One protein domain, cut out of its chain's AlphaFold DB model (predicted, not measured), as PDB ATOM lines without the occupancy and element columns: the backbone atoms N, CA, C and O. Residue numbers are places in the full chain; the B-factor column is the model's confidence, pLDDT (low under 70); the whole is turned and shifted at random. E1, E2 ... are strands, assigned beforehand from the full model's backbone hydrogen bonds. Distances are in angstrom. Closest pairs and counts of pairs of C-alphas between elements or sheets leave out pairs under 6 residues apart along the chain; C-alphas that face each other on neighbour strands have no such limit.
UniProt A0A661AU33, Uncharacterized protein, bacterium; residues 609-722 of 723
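What this domain is: This is residues 609 to 722 of the 723 residues of an uncharacterized protein of bacterium (UniProt A0A661AU33). This domain has little regular structure: residues 609 to 668 wind in stacked turns, E1 beside E3 and E2 beside E4, and next to them lies a lobe of hairpin E5 and E6 with the loops of residues 683 to 722. The 114 printed residues include six named strands, E1 to E6 in order, and no named helix; the class is all strand, with 22 residues in strands. Sheets E1-E3 and E2-E4 are parallel, E5-E6 antiparallel. The whole is compact, with a radius of gyration of the C-alphas of 13.2 A and spans of 36 by 26 by 20 A.

How they stand to each other: Start at E1, residues 613 to 615, parallel to E3, residues 637 to 639; N 614 and O 637 are within hydrogen-bond range, 2.8 A. E2, residues 631 to 634, is parallel to E4, residues 649 to 651, with N 651 and O 633 at 2.9 A. E5, residues 672 to 675, and E6, residues 678 to 682, form an antiparallel hairpin, with N 673 and O 681 at 2.8 A.

Where its parts are: Find C-alpha 613 at (126.217, 141.836, 126.333), where E1 begins. E6 runs 10.9 A to C-alpha 682 at (127.980, 140.208, 115.574).

The domain as a whole: The printed part has no cut. Links E1 to E2 and E4 to E5 are long. Residues 628 to 631 and 658 to 662 have pLDDT under 70.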
ATOM      1  N   ILE A 609     131.623 148.596 134.317       86.81
ATOM      2  CA  ILE A 609     130.911 147.585 133.542       86.81
ATOM      3  C   ILE A 609     131.380 147.774 132.104       86.81
ATOM      4  O   ILE A 609     131.086 148.810 131.506       86.81
ATOM      5  N   ARG A 610     132.140 146.818 131.563       91.19
ATOM      6  CA  ARG A 610     132.690 146.918 130.202       91.19
ATOM      7  C   ARG A 610     132.509 145.663 129.377       91.19
ATOM      8  O   ARG A 610     132.619 144.563 129.917       91.19
ATOM      9  N   ASN A 611     132.313 145.842 128.074       93.94
ATOM     10  CA  ASN A 611     132.281 144.751 127.098       93.94
ATOM     11  C   ASN A 611     131.225 143.695 127.432       93.94
ATOM     12  O   ASN A 611     131.376 142.515 127.147       93.94
ATOM     13  N   ASN A 612     130.150 144.087 128.115       95.50
ATOM     14  CA  ASN A 612     129.098 143.143 128.460       95.50
ATOM     15  C   ASN A 612     128.039 143.138 127.358       95.50
ATOM     16  O   ASN A 612     127.739 144.172 126.762       95.50
ATOM     17  N   THR A 613     127.444 141.972 127.124       97.31
ATOM     18  CA  THR A 613     126.217 141.836 126.333       97.31
ATOM     19  C   THR A 613     125.065 141.567 127.287       97.31
ATOM     20  O   THR A 613     124.979 140.487 127.871       97.31
ATOM     21  N   ILE A 614     124.212 142.569 127.490       95.94
ATOM     22  CA  ILE A 614     123.076 142.551 128.413       95.94
ATOM     23  C   ILE A 614     121.797 142.537 127.576       95.94
ATOM     24  O   ILE A 614     121.403 143.561 127.023       95.94
ATOM     25  N   VAL A 615     121.167 141.373 127.435       96.75
ATOM     26  CA  VAL A 615     120.142 141.181 126.400       96.75
ATOM     27  C   VAL A 615     118.975 140.307 126.851       96.75
ATOM     28  O   VAL A 615     119.168 139.355 127.603       96.75
ATOM     29  N   LEU A 616     117.755 140.580 126.387       96.25
ATOM     30  CA  LEU A 616     116.561 139.775 126.701       96.25
ATOM     31  C   LEU A 616     116.213 139.704 128.198       96.25
ATOM     32  O   LEU A 616     115.538 138.771 128.629       96.25
ATOM     33  N   ASN A 617     116.685 140.637 129.023       97.25
ATOM     34  CA  ASN A 617     116.324 140.684 130.439       97.25
ATOM     35  C   ASN A 617     115.009 141.453 130.636       97.25
ATOM     36  O   ASN A 617     114.663 142.314 129.841       97.25
ATOM     37  N   SER A 618     114.268 141.167 131.705       96.00
ATOM     38  CA  SER A 618     112.950 141.768 131.944       96.00
ATOM     39  C   SER A 618     112.823 142.308 133.363       96.00
ATOM     40  O   SER A 618     113.150 141.612 134.324       96.00
ATOM     41  N   ALA A 619     112.300 143.530 133.502       94.44
ATOM     42  CA  ALA A 619     111.867 144.083 134.782       94.44
ATOM     43  C   ALA A 619     110.811 145.184 134.632       94.44
ATOM     44  O   ALA A 619     110.674 145.766 133.559       94.44
ATOM     45  N   ASP A 620     110.101 145.500 135.724       90.50
ATOM     46  CA  ASP A 620     109.151 146.624 135.763       90.50
ATOM     47  C   ASP A 620     109.872 147.980 135.616       90.50
ATOM     48  O   ASP A 620     109.285 148.949 135.133       90.50
ATOM     49  N   ALA A 621     111.141 148.052 136.042       86.50
ATOM     50  CA  ALA A 621     112.037 149.188 135.832       86.50
ATOM     51  C   ALA A 621     113.487 148.721 135.625       86.50
ATOM     52  O   ALA A 621     114.011 147.930 136.419       86.50
ATOM     53  N   GLY A 622     114.159 149.252 134.599       85.00
ATOM     54  CA  GLY A 622     115.537 148.887 134.257       85.00
ATOM     55  C   GLY A 622     115.694 147.393 133.958       85.00
ATOM     56  O   GLY A 622     116.450 146.708 134.640       85.00
ATOM     57  N   GLY A 623     114.957 146.869 132.978       87.44
ATOM     58  CA  GLY A 623     115.075 145.496 132.485       87.44
ATOM     59  C   GLY A 623     116.516 145.080 132.201       87.44
ATOM     60  O   GLY A 623     116.934 144.029 132.674       87.44
ATOM     61  N   GLY A 624     117.313 145.920 131.536       90.25
ATOM     62  CA  GLY A 624     118.747 145.668 131.359       90.25
ATOM     63  C   GLY A 624     119.540 146.071 132.602       90.25
ATOM     64  O   GLY A 624     120.169 145.243 133.264       90.25
ATOM     65  N   LEU A 625     119.486 147.361 132.927       89.31
ATOM     66  CA  LEU A 625     120.261 148.007 133.979       89.31
ATOM     67  C   LEU A 625     119.385 148.933 134.823       89.31
ATOM     68  O   LEU A 625     118.749 149.854 134.310       89.31
ATOM     69  N   TYR A 626     119.456 148.773 136.141       89.00
ATOM     70  CA  TYR A 626     118.850 149.684 137.106       89.00
ATOM     71  C   TYR A 626     119.905 150.212 138.078       89.00
ATOM     72  O   TYR A 626     120.542 149.441 138.794       89.00
ATOM     73  N   GLY A 627     120.071 151.532 138.177       79.56
ATOM     74  CA  GLY A 627     120.934 152.117 139.200       79.56
ATOM     75  C   GLY A 627     120.975 153.642 139.222       79.56
ATOM     76  O   GLY A 627     120.130 154.317 138.650       79.56
ATOM     77  N   GLY A 628     121.927 154.205 139.975       65.25
ATOM     78  CA  GLY A 628     122.101 155.657 140.126       65.25
ATOM     79  C   GLY A 628     123.270 156.216 139.305       65.25
ATOM     80  O   GLY A 628     124.153 155.467 138.892       65.25
ATOM     81  N   ALA A 629     123.324 157.550 139.160       52.69
ATOM     82  CA  ALA A 629     124.176 158.330 138.236       52.69
ATOM     83  C   ALA A 629     125.718 158.208 138.391       52.69
ATOM     84  O   ALA A 629     126.463 159.088 137.961       52.69
ATOM     85  N   ARG A 630     126.227 157.164 139.057       60.44
ATOM     86  CA  ARG A 630     127.654 156.896 139.301       60.44
ATOM     87  C   ARG A 630     128.152 155.557 138.743       60.44
ATOM     88  O   ARG A 630     129.317 155.238 138.979       60.44
ATOM     89  N   MET A 631     127.318 154.791 138.039       68.75
ATOM     90  CA  MET A 631     127.788 153.640 137.261       68.75
ATOM     91  C   MET A 631     128.234 154.093 135.875       68.75
ATOM     92  O   MET A 631     127.512 154.846 135.227       68.75
ATOM     93  N   SER A 632     129.433 153.669 135.470       76.50
ATOM     94  CA  SER A 632     129.960 153.876 134.125       76.50
ATOM     95  C   SER A 632     129.856 152.555 133.384       76.50
ATOM     96  O   SER A 632     130.534 151.595 133.753       76.50
ATOM     97  N   ILE A 633     129.008 152.517 132.365       84.94
ATOM     98  CA  ILE A 633     128.921 151.389 131.445       84.94
ATOM     99  C   ILE A 633     129.590 151.811 130.145       84.94
ATOM    100  O   ILE A 633     129.274 152.885 129.633       84.94
ATOM    101  N   ILE A 634     130.549 151.017 129.673       89.44
ATOM    102  CA  ILE A 634     131.350 151.337 128.490       89.44
ATOM    103  C   ILE A 634     131.401 150.128 127.554       89.44
ATOM    104  O   ILE A 634     131.378 148.993 128.030       89.44
ATOM    105  N   ASP A 635     131.470 150.352 126.243       93.69
ATOM    106  CA  ASP A 635     131.773 149.318 125.240       93.69
ATOM    107  C   ASP A 635     130.815 148.118 125.300       93.69
ATOM    108  O   ASP A 635     131.201 146.982 125.057       93.69
ATOM    109  N   SER A 636     129.562 148.332 125.708       94.00
ATOM    110  CA  SER A 636     128.611 147.255 126.020       94.00
ATOM    111  C   SER A 636     127.378 147.315 125.120       94.00
ATOM    112  O   SER A 636     126.949 148.393 124.710       94.00
ATOM    113  N   ILE A 637     126.770 146.160 124.854       95.56
ATOM    114  CA  ILE A 637     125.484 146.072 124.153       95.56
ATOM    115  C   ILE A 637     124.388 145.836 125.188       95.56
ATOM    116  O   ILE A 637     124.490 144.912 125.996       95.56
ATOM    117  N   ILE A 638     123.354 146.675 125.178       93.62
ATOM    118  CA  ILE A 638     122.189 146.589 126.061       93.62
ATOM    119  C   ILE A 638     120.946 146.616 125.170       93.62
ATOM    120  O   ILE A 638     120.537 147.680 124.710       93.62
ATOM    121  N   TRP A 639     120.383 145.446 124.877       94.12
ATOM    122  CA  TRP A 639     119.411 145.297 123.790       94.12
ATOM    123  C   TRP A 639     118.254 144.345 124.124       94.12
ATOM    124  O   TRP A 639     118.443 143.389 124.872       94.12
ATOM    125  N   ASP A 640     117.060 144.575 123.580       93.50
ATOM    126  CA  ASP A 640     115.835 143.800 123.817       93.50
ATOM    127  C   ASP A 640     115.535 143.546 125.310       93.50
ATOM    128  O   ASP A 640     115.081 142.461 125.685       93.50
ATOM    129  N   ASN A 641     115.794 144.514 126.202       91.62
ATOM    130  CA  ASN A 641     115.469 144.367 127.629       91.62
ATOM    131  C   ASN A 641     114.174 145.093 128.041       91.62
ATOM    132  O   ASN A 641     113.810 145.129 129.223       91.62
ATOM    133  N   GLY A 642     113.476 145.719 127.089       84.50
ATOM    134  CA  GLY A 642     112.282 146.519 127.348       84.50
ATOM    135  C   GLY A 642     112.618 147.909 127.895       84.50
ATOM    136  O   GLY A 642     112.561 148.880 127.155       84.50
ATOM    137  N   ASP A 643     112.937 148.030 129.189       77.75
ATOM    138  CA  ASP A 643     113.488 149.271 129.771       77.75
ATOM    139  C   ASP A 643     114.994 149.097 129.979       77.75
ATOM    140  O   ASP A 643     115.440 148.606 131.013       77.75
ATOM    141  N   ASP A 644     115.801 149.416 128.973       80.69
ATOM    142  CA  ASP A 644     117.212 149.008 128.947       80.69
ATOM    143  C   ASP A 644     118.055 149.601 130.067       80.69
ATOM    144  O   ASP A 644     118.887 148.908 130.651       80.69
ATOM    145  N   VAL A 645     117.867 150.887 130.361       84.44
ATOM    146  CA  VAL A 645     118.740 151.631 131.267       84.44
ATOM    147  C   VAL A 645     117.921 152.600 132.101       84.44
ATOM    148  O   VAL A 645     117.325 153.532 131.576       84.44
ATOM    149  N   TYR A 646     117.991 152.456 133.422       83.69
ATOM    150  CA  TYR A 646     117.360 153.367 134.368       83.69
ATOM    151  C   TYR A 646     118.405 153.997 135.299       83.69
ATOM    152  O   TYR A 646     119.078 153.305 136.062       83.69
ATOM    153  N   GLY A 647     118.546 155.328 135.235       77.69
ATOM    154  CA  GLY A 647     119.344 156.137 136.172       77.69
ATOM    155  C   GLY A 647     120.873 155.999 136.084       77.69
ATOM    156  O   GLY A 647     121.578 156.501 136.964       77.69
ATOM    157  N   CYS A 648     121.396 155.377 135.025       77.25
ATOM    158  CA  CYS A 648     122.827 155.130 134.804       77.25
ATOM    159  C   CYS A 648     123.415 156.019 133.691       77.25
ATOM    160  O   CYS A 648     122.671 156.659 132.952       77.25
ATOM    161  N   LEU A 649     124.749 156.064 133.581       78.12
ATOM    162  CA  LEU A 649     125.455 156.721 132.476       78.12
ATOM    163  C   LEU A 649     126.138 155.671 131.594       78.12
ATOM    164  O   LEU A 649     126.901 154.839 132.090       78.12
ATOM    165  N   THR A 650     125.885 155.750 130.296       83.19
ATOM    166  CA  THR A 650     126.471 154.903 129.251       83.19
ATOM    167  C   THR A 650     127.461 155.714 128.418       83.19
ATOM    168  O   THR A 650     127.387 156.944 128.399       83.19
ATOM    169  N   MET A 651     128.454 155.059 127.824       88.19
ATOM    170  CA  MET A 651     129.388 155.652 126.862       88.19
ATOM    171  C   MET A 651     129.844 154.559 125.902       88.19
ATOM    172  O   MET A 651     130.270 153.511 126.367       88.19
ATOM    173  N   TYR A 652     129.858 154.814 124.598       91.19
ATOM    174  CA  TYR A 652     130.229 153.800 123.608       91.19
ATOM    175  C   TYR A 652     129.414 152.500 123.759       91.19
ATOM    176  O   TYR A 652     129.968 151.405 123.712       91.19
ATOM    177  N   CYS A 653     128.107 152.615 124.000       92.06
ATOM    178  CA  CYS A 653     127.200 151.477 124.131       92.06
ATOM    179  C   CYS A 653     126.174 151.409 122.989       92.06
ATOM    180  O   CYS A 653     125.731 152.440 122.483       92.06
ATOM    181  N   CYS A 654     125.726 150.200 122.645       93.50
ATOM    182  CA  CYS A 654     124.596 149.976 121.737       93.50
ATOM    183  C   CYS A 654     123.309 149.764 122.547       93.50
ATOM    184  O   CYS A 654     123.262 148.848 123.369       93.50
ATOM    185  N   ILE A 655     122.305 150.635 122.370       90.00
ATOM    186  CA  ILE A 655     121.095 150.693 123.215       90.00
ATOM    187  C   ILE A 655     119.847 151.004 122.376       90.00
ATOM    188  O   ILE A 655     119.792 152.059 121.742       90.00
ATOM    189  N   GLU A 656     118.810 150.166 122.433       83.12
ATOM    190  CA  GLU A 656     117.610 150.271 121.576       83.12
ATOM    191  C   GLU A 656     116.720 151.512 121.841       83.12
ATOM    192  O   GLU A 656     116.192 152.103 120.900       83.12
ATOM    193  N   ASN A 657     116.572 151.974 123.093       72.25
ATOM    194  CA  ASN A 657     115.521 152.943 123.465       72.25
ATOM    195  C   ASN A 657     115.974 154.403 123.706       72.25
ATOM    196  O   ASN A 657     115.256 155.195 124.320       72.25
ATOM    197  N   SER A 658     117.126 154.827 123.175       59.97
ATOM    198  CA  SER A 658     117.598 156.231 123.196       59.97
ATOM    199  C   SER A 658     117.560 156.918 124.578       59.97
ATOM    200  O   SER A 658     116.939 157.966 124.772       59.97
ATOM    201  N   HIS A 659     118.259 156.358 125.568       60.75
ATOM    202  CA  HIS A 659     118.572 157.105 126.788       60.75
ATOM    203  C   HIS A 659     119.666 158.138 126.473       60.75
ATOM    204  O   HIS A 659     120.713 157.780 125.955       60.75
ATOM    205  N   SER A 660     119.367 159.422 126.718       54.06
ATOM    206  CA  SER A 660     120.219 160.618 126.554       54.06
ATOM    207  C   SER A 660     121.573 160.407 125.856       54.06
ATOM    208  O   SER A 660     122.487 159.925 126.509       54.06
ATOM    209  N   ALA A 661     121.705 160.864 124.601       53.00
ATOM    210  CA  ALA A 661     122.914 160.828 123.763       53.00
ATOM    211  C   ALA A 661     124.224 161.102 124.531       53.00
ATOM    212  O   ALA A 661     124.705 162.242 124.603       53.00
ATOM    213  N   ALA A 662     124.783 160.050 125.120       67.44
ATOM    214  CA  ALA A 662     126.074 160.080 125.760       67.44
ATOM    215  C   ALA A 662     127.151 159.803 124.707       67.44
ATOM    216  O   ALA A 662     126.870 159.466 123.556       67.44
ATOM    217  N   LEU A 663     128.403 160.080 125.058       83.69
ATOM    218  CA  LEU A 663     129.503 160.058 124.100       83.69
ATOM    219  C   LEU A 663     129.660 158.658 123.482       83.69
ATOM    220  O   LEU A 663     130.031 157.731 124.192       83.69
ATOM    221  N   GLY A 664     129.445 158.548 122.169       86.50
ATOM    222  CA  GLY A 664     129.718 157.333 121.395       86.50
ATOM    223  C   GLY A 664     128.609 156.280 121.398       86.50
ATOM    224  O   GLY A 664     128.805 155.236 120.789       86.50
ATOM    225  N   ASP A 665     127.469 156.530 122.045       89.62
ATOM    226  CA  ASP A 665     126.365 155.565 122.057       89.62
ATOM    227  C   ASP A 665     125.679 155.469 120.682       89.62
ATOM    228  O   ASP A 665     125.487 156.478 119.993       89.62
ATOM    229  N   ILE A 666     125.284 154.251 120.309       91.94
ATOM    230  CA  ILE A 666     124.557 153.929 119.075       91.94
ATOM    231  C   ILE A 666     123.210 153.267 119.396       91.94
ATOM    232  O   ILE A 666     123.014 152.712 120.477       91.94
ATOM    233  N   HIS A 667     122.269 153.340 118.452       91.00
ATOM    234  CA  HIS A 667     120.884 152.877 118.636       91.00
ATOM    235  C   HIS A 667     120.388 151.957 117.510       91.00
ATOM    236  O   HIS A 667     119.207 151.625 117.457       91.00
ATOM    237  N   ASP A 668     121.277 151.591 116.587       91.94
ATOM    238  CA  ASP A 668     120.975 150.656 115.507       91.94
ATOM    239  C   ASP A 668     121.073 149.211 116.014       91.94
ATOM    240  O   ASP A 668     121.859 148.924 116.917       91.94
ATOM    241  N   ASP A 669     120.281 148.318 115.413       94.31
ATOM    242  CA  ASP A 669     120.256 146.882 115.722       94.31
ATOM    243  C   ASP A 669     121.684 146.295 115.737       94.31
ATOM    244  O   ASP A 669     122.401 146.447 114.742       94.31
ATOM    245  N   PRO A 670     122.120 145.621 116.822       96.38
ATOM    246  CA  PRO A 670     123.446 145.018 116.914       96.38
ATOM    247  C   PRO A 670     123.661 143.875 115.912       96.38
ATOM    248  O   PRO A 670     124.800 143.454 115.716       96.38
ATOM    249  N   MET A 671     122.613 143.381 115.246       97.06
ATOM    250  CA  MET A 671     122.676 142.312 114.246       97.06
ATOM    251  C   MET A 671     123.289 141.025 114.809       97.06
ATOM    252  O   MET A 671     124.237 140.470 114.243       97.06
ATOM    253  N   PHE A 672     122.746 140.555 115.936       97.38
ATOM    254  CA  PHE A 672     123.184 139.302 116.544       97.38
ATOM    255  C   PHE A 672     122.918 138.090 115.640       97.38
ATOM    256  O   PHE A 672     121.866 137.967 115.009       97.38
ATOM    257  N   VAL A 673     123.872 137.164 115.616       96.44
ATOM    258  CA  VAL A 673     123.803 135.864 114.947       96.44
ATOM    259  C   VAL A 673     124.422 134.782 115.835       96.44
ATOM    260  O   VAL A 673     125.338 135.047 116.614       96.44
ATOM    261  N   SER A 674     123.961 133.539 115.690       94.88
ATOM    262  CA  SER A 674     124.586 132.408 116.378       94.88
ATOM    263  C   SER A 674     125.954 132.086 115.781       94.88
ATOM    264  O   SER A 674     126.106 131.976 114.562       94.88
ATOM    265  N   GLY A 675     126.936 131.884 116.652       89.44
ATOM    266  CA  GLY A 675     128.288 131.474 116.297       89.44
ATOM    267  C   GLY A 675     128.767 130.257 117.093       89.44
ATOM    268  O   GLY A 675     127.976 129.592 117.764       89.44
ATOM    269  N   PRO A 676     130.067 129.924 117.005       87.12
ATOM    270  CA  PRO A 676     130.615 128.677 117.545       87.12
ATOM    271  C   PRO A 676     130.433 128.479 119.056       87.12
ATOM    272  O   PRO A 676     130.274 127.342 119.498       87.12
ATOM    273  N   PHE A 677     130.463 129.562 119.841       85.12
ATOM    274  CA  PHE A 677     130.431 129.513 121.308       85.12
ATOM    275  C   PHE A 677     129.177 130.153 121.939       85.12
ATOM    276  O   PHE A 677     129.124 130.286 123.159       85.12
ATOM    277  N   GLY A 678     128.167 130.550 121.152       87.25
ATOM    278  CA  GLY A 678     126.961 131.204 121.680       87.25
ATOM    279  C   GLY A 678     126.120 131.946 120.637       87.25
ATOM    280  O   GLY A 678     126.460 131.981 119.456       87.25
ATOM    281  N   ASP A 679     125.019 132.551 121.088       91.12
ATOM    282  CA  ASP A 679     124.003 133.176 120.223       91.12
ATOM    283  C   ASP A 679     124.213 134.676 119.950       91.12
ATOM    284  O   ASP A 679     123.481 135.265 119.159       91.12
ATOM    285  N   TYR A 680     125.208 135.300 120.588       95.38
ATOM    286  CA  TYR A 680     125.391 136.756 120.565       95.38
ATOM    287  C   TYR A 680     126.679 137.182 119.852       95.38
ATOM    288  O   TYR A 680     127.421 138.012 120.370       95.38
ATOM    289  N   TYR A 681     126.974 136.587 118.694       96.62
ATOM    290  CA  TYR A 681     128.015 137.103 117.801       96.62
ATOM    291  C   TYR A 681     127.459 138.233 116.939       96.62
ATOM    292  O   TYR A 681     126.279 138.235 116.600       96.62
ATOM    293  N   LEU A 682     128.311 139.161 116.526       97.12
ATOM    294  CA  LEU A 682     127.980 140.208 115.574       97.12
ATOM    295  C   LEU A 682     128.061 139.676 114.139       97.12
ATOM    296  O   LEU A 682     129.024 139.005 113.746       97.12
ATOM    297  N   HIS A 683     127.050 139.999 113.335       96.56
ATOM    298  CA  HIS A 683     127.143 139.889 111.882       96.56
ATOM    299  C   HIS A 683     128.246 140.835 111.357       96.56
ATOM    300  O   HIS A 683     128.377 141.930 111.899       96.56
ATOM    301  N   PRO A 684     128.978 140.510 110.269       94.44
ATOM    302  CA  PRO A 684     130.040 141.378 109.727       94.44
ATOM    303  C   PRO A 684     129.612 142.798 109.314       94.44
ATOM    304  O   PRO A 684     130.452 143.670 109.128       94.44
ATOM    305  N   ASP A 685     128.307 143.027 109.156       95.44
ATOM    306  CA  ASP A 685     127.724 144.342 108.841       95.44
ATOM    307  C   ASP A 685     127.197 145.076 110.092       95.44
ATOM    308  O   ASP A 685     126.518 146.095 109.969       95.44
ATOM    309  N   SER A 686     127.452 144.542 111.291       97.38
ATOM    310  CA  SER A 686     126.939 145.098 112.540       97.38
ATOM    311  C   SER A 686     127.465 146.516 112.778       97.38
ATOM    312  O   SER A 686     128.667 146.760 112.648       97.38
ATOM    313  N   PRO A 687     126.604 147.452 113.216       96.44
ATOM    314  CA  PRO A 687     127.027 148.793 113.605       96.44
ATOM    315  C   PRO A 687     127.857 148.806 114.898       96.44
ATOM    316  O   PRO A 687     128.404 149.844 115.247       96.44
ATOM    317  N   CYS A 688     127.940 147.687 115.626       96.50
ATOM    318  CA  CYS A 688     128.712 147.577 116.866       96.50
ATOM    319  C   CYS A 688     130.206 147.298 116.633       96.50
ATOM    320  O   CYS A 688     130.991 147.430 117.573       96.50
ATOM    321  N   ILE A 689     130.594 146.929 115.407       95.62
ATOM    322  CA  ILE A 689     131.988 146.663 115.033       95.62
ATOM    323  C   ILE A 689     132.766 147.985 114.968       95.62
ATOM    324  O   ILE A 689     132.256 148.981 114.442       95.62
ATOM    325  N   ASP A 690     133.984 148.010 115.519       94.19
ATOM    326  CA  ASP A 690     134.904 149.160 115.542       94.19
ATOM    327  C   ASP A 690     134.266 150.476 116.052       94.19
ATOM    328  O   ASP A 690     134.669 151.580 115.665       94.19
ATOM    329  N   SER A 691     133.241 150.384 116.905       94.69
ATOM    330  CA  SER A 691     132.420 151.535 117.324       94.69
ATOM    331  C   SER A 691     132.520 151.864 118.815       94.69
ATOM    332  O   SER A 691     131.954 152.861 119.271       94.69
ATOM    333  N   GLY A 692     133.260 151.059 119.571       92.44
ATOM    334  CA  GLY A 692     133.540 151.274 120.980       92.44
ATOM    335  C   GLY A 692     134.582 152.366 121.253       92.44
ATOM    336  O   GLY A 692     134.873 153.260 120.453       92.44
ATOM    337  N   SER A 693     135.167 152.302 122.440       91.88
ATOM    338  CA  SER A 693     136.233 153.171 122.905       91.88
ATOM    339  C   SER A 693     137.603 152.785 122.323       91.88
ATOM    340  O   SER A 693     137.791 151.768 121.659       91.88
ATOM    341  N   THR A 694     138.628 153.594 122.601       88.81
ATOM    342  CA  THR A 694     140.014 153.307 122.180       88.81
ATOM    343  C   THR A 694     140.724 152.309 123.108       88.81
ATOM    344  O   THR A 694     141.940 152.411 123.307       88.81
ATOM    345  N   LEU A 695     139.976 151.426 123.776       83.00
ATOM    346  CA  LEU A 695     140.534 150.366 124.611       83.00
ATOM    347  C   LEU A 695     141.327 149.384 123.731       83.00
ATOM    348  O   LEU A 695     141.081 149.253 122.540       83.00
ATOM    349  N   THR A 696     142.319 148.711 124.311       81.06
ATOM    350  CA  THR A 696     143.160 147.731 123.600       81.06
ATOM    351  C   THR A 696     143.280 146.463 124.440       81.06
ATOM    352  O   THR A 696     143.052 146.515 125.647       81.06
ATOM    353  N   GLY A 697     143.665 145.341 123.822       80.94
ATOM    354  CA  GLY A 697     143.865 144.060 124.518       80.94
ATOM    355  C   GLY A 697     142.960 142.915 124.056       80.94
ATOM    356  O   GLY A 697     142.999 141.850 124.662       80.94
ATOM    357  N   PHE A 698     142.191 143.103 122.980       87.12
ATOM    358  CA  PHE A 698     141.266 142.099 122.433       87.12
ATOM    359  C   PHE A 698     141.817 141.344 121.219       87.12
ATOM    360  O   PHE A 698     141.088 140.599 120.583       87.12
ATOM    361  N   SER A 699     143.121 141.445 120.935       88.25
ATOM    362  CA  SER A 699     143.742 140.826 119.751       88.25
ATOM    363  C   SER A 699     143.669 139.294 119.707       88.25
ATOM    364  O   SER A 699     143.968 138.700 118.677       88.25
ATOM    365  N   GLU A 700     143.324 138.656 120.828       92.31
ATOM    366  CA  GLU A 700     143.104 137.206 120.947       92.31
ATOM    367  C   GLU A 700     141.610 136.839 121.057       92.31
ATOM    368  O   GLU A 700     141.259 135.696 121.356       92.31
ATOM    369  N   ARG A 701     140.710 137.804 120.842       94.06
ATOM    370  CA  ARG A 701     139.260 137.643 120.953       94.06
ATOM    371  C   ARG A 701     138.532 138.252 119.753       94.06
ATOM    372  O   ARG A 701     139.102 139.008 118.973       94.06
ATOM    373  N   THR A 702     137.262 137.901 119.608       94.62
ATOM    374  CA  THR A 702     136.384 138.367 118.533       94.62
ATOM    375  C   THR A 702     134.966 138.562 119.051       94.62
ATOM    376  O   THR A 702     134.505 137.813 119.911       94.62
ATOM    377  N   THR A 703     134.253 139.541 118.515       94.19
ATOM    378  CA  THR A 703     132.792 139.626 118.650       94.19
ATOM    379  C   THR A 703     132.082 139.040 117.426       94.19
ATOM    380  O   THR A 703     130.880 138.797 117.468       94.19
ATOM    381  N   GLN A 704     132.807 138.784 116.334       94.12
ATOM    382  CA  GLN A 704     132.265 138.528 115.004       94.12
ATOM    383  C   GLN A 704     132.181 137.033 114.701       94.12
ATOM    384  O   GLN A 704     133.069 136.244 115.035       94.12
ATOM    385  N   VAL A 705     131.100 136.623 114.038       93.31
ATOM    386  CA  VAL A 705     130.833 135.204 113.729       93.31
ATOM    387  C   VAL A 705     131.872 134.575 112.790       93.31
ATOM    388  O   VAL A 705     132.029 133.355 112.760       93.31
ATOM    389  N   ASP A 706     132.587 135.394 112.017       90.31
ATOM    390  CA  ASP A 706     133.615 134.957 111.072       90.31
ATOM    391  C   ASP A 706     135.000 134.747 111.711       90.31
ATOM    392  O   ASP A 706     135.925 134.294 111.032       90.31
ATOM    393  N   GLY A 707     135.137 135.019 113.014       90.00
ATOM    394  CA  GLY A 707     136.377 134.843 113.765       90.00
ATOM    395  C   GLY A 707     137.389 135.977 113.596       90.00
ATOM    396  O   GLY A 707     138.536 135.814 114.015       90.00
ATOM    397  N   THR A 708     137.007 137.105 112.985       93.00
ATOM    398  CA  THR A 708     137.903 138.255 112.800       93.00
ATOM    399  C   THR A 708     138.361 138.800 114.160       93.00
ATOM    400  O   THR A 708     137.514 139.163 114.977       93.00
ATOM    401  N   PRO A 709     139.678 138.857 114.444       93.25
ATOM    402  CA  PRO A 709     140.180 139.399 115.704       93.25
ATOM    403  C   PRO A 709     139.824 140.878 115.868       93.25
ATOM    404  O   PRO A 709     139.967 141.649 114.919       93.25
ATOM    405  N   ASP A 710     139.466 141.288 117.083       93.06
ATOM    406  CA  ASP A 710     139.268 142.703 117.403       93.06
ATOM    407  C   ASP A 710     140.637 143.388 117.583       93.06
ATOM    408  O   ASP A 710     141.304 143.312 118.625       93.06
ATOM    409  N   THR A 711     141.110 144.003 116.496       87.12
ATOM    410  CA  THR A 711     142.392 144.711 116.427       87.12
ATOM    411  C   THR A 711     142.181 146.160 115.999       87.12
ATOM    412  O   THR A 711     142.535 146.535 114.882       87.12
ATOM    413  N   GLY A 712     141.621 147.002 116.863       85.19
ATOM    414  CA  GLY A 712     141.340 148.381 116.468       85.19
ATOM    415  C   GLY A 712     140.691 149.236 117.544       85.19
ATOM    416  O   GLY A 712     141.146 149.268 118.690       85.19
ATOM    417  N   ILE A 713     139.683 149.997 117.119       91.31
ATOM    418  CA  ILE A 713     138.680 150.527 118.042       91.31
ATOM    419  C   ILE A 713     137.903 149.307 118.524       91.31
ATOM    420  O   ILE A 713     137.575 148.460 117.708       91.31
ATOM    421  N   VAL A 714     137.649 149.196 119.825       93.94
ATOM    422  CA  VAL A 714     137.033 147.975 120.352       93.94
ATOM    423  C   VAL A 714     135.623 147.798 119.782       93.94
ATOM    424  O   VAL A 714     134.862 148.764 119.676       93.94
ATOM    425  N   ASP A 715     135.262 146.572 119.437       95.75
ATOM    426  CA  ASP A 715     133.877 146.205 119.171       95.75
ATOM    427  C   ASP A 715     133.056 146.357 120.466       95.75
ATOM    428  O   ASP A 715     133.544 146.089 121.567       95.75
ATOM    429  N   MET A 716     131.794 146.772 120.372       95.69
ATOM    430  CA  MET A 716     130.916 146.773 121.550       95.69
ATOM    431  C   MET A 716     130.437 145.351 121.872       95.69
ATOM    432  O   MET A 716     130.141 144.567 120.972       95.69
ATOM    433  N   GLY A 717     130.257 145.043 123.157       95.31
ATOM    434  CA  GLY A 717     129.667 143.782 123.613       95.31
ATOM    435  C   GLY A 717     130.690 142.717 123.995       95.31
ATOM    436  O   GLY A 717     131.830 143.029 124.321       95.31
ATOM    437  N   TYR A 718     130.236 141.463 124.044       96.12
ATOM    438  CA  TYR A 718     131.014 140.332 124.551       96.12
ATOM    439  C   TYR A 718     131.978 139.803 123.490       96.12
ATOM    440  O   TYR A 718     131.577 139.418 122.393       96.12
ATOM    441  N   HIS A 719     133.241 139.695 123.871       95.50
ATOM    442  CA  HIS A 719     134.327 139.123 123.095       95.50
ATOM    443  C   HIS A 719     134.515 137.643 123.432       95.50
ATOM    444  O   HIS A 719     134.957 137.282 124.527       95.50
ATOM    445  N   TYR A 720     134.248 136.784 122.457       94.38
ATOM    446  CA  TYR A 720     134.542 135.357 122.493       94.38
ATOM    447  C   TYR A 720     136.033 135.099 122.228       94.38
ATOM    448  O   TYR A 720     136.672 135.870 121.508       94.38
ATOM    449  N   PRO A 721     136.617 134.007 122.750       91.69
ATOM    450  CA  PRO A 721     137.924 133.553 122.283       91.69
ATOM    451  C   PRO A 721     137.874 133.237 120.779       91.69
ATOM    452  O   PRO A 721     136.857 132.750 120.278       91.69
ATOM    453  N   ILE A 722     138.965 133.515 120.060       88.69
ATOM    454  CA  ILE A 722     139.072 133.154 118.638       88.69
ATOM    455  C   ILE A 722     139.093 131.611 118.513       88.69
ATOM    456  O   ILE A 722     139.839 130.978 119.265       88.69
TER     457      ILE A 722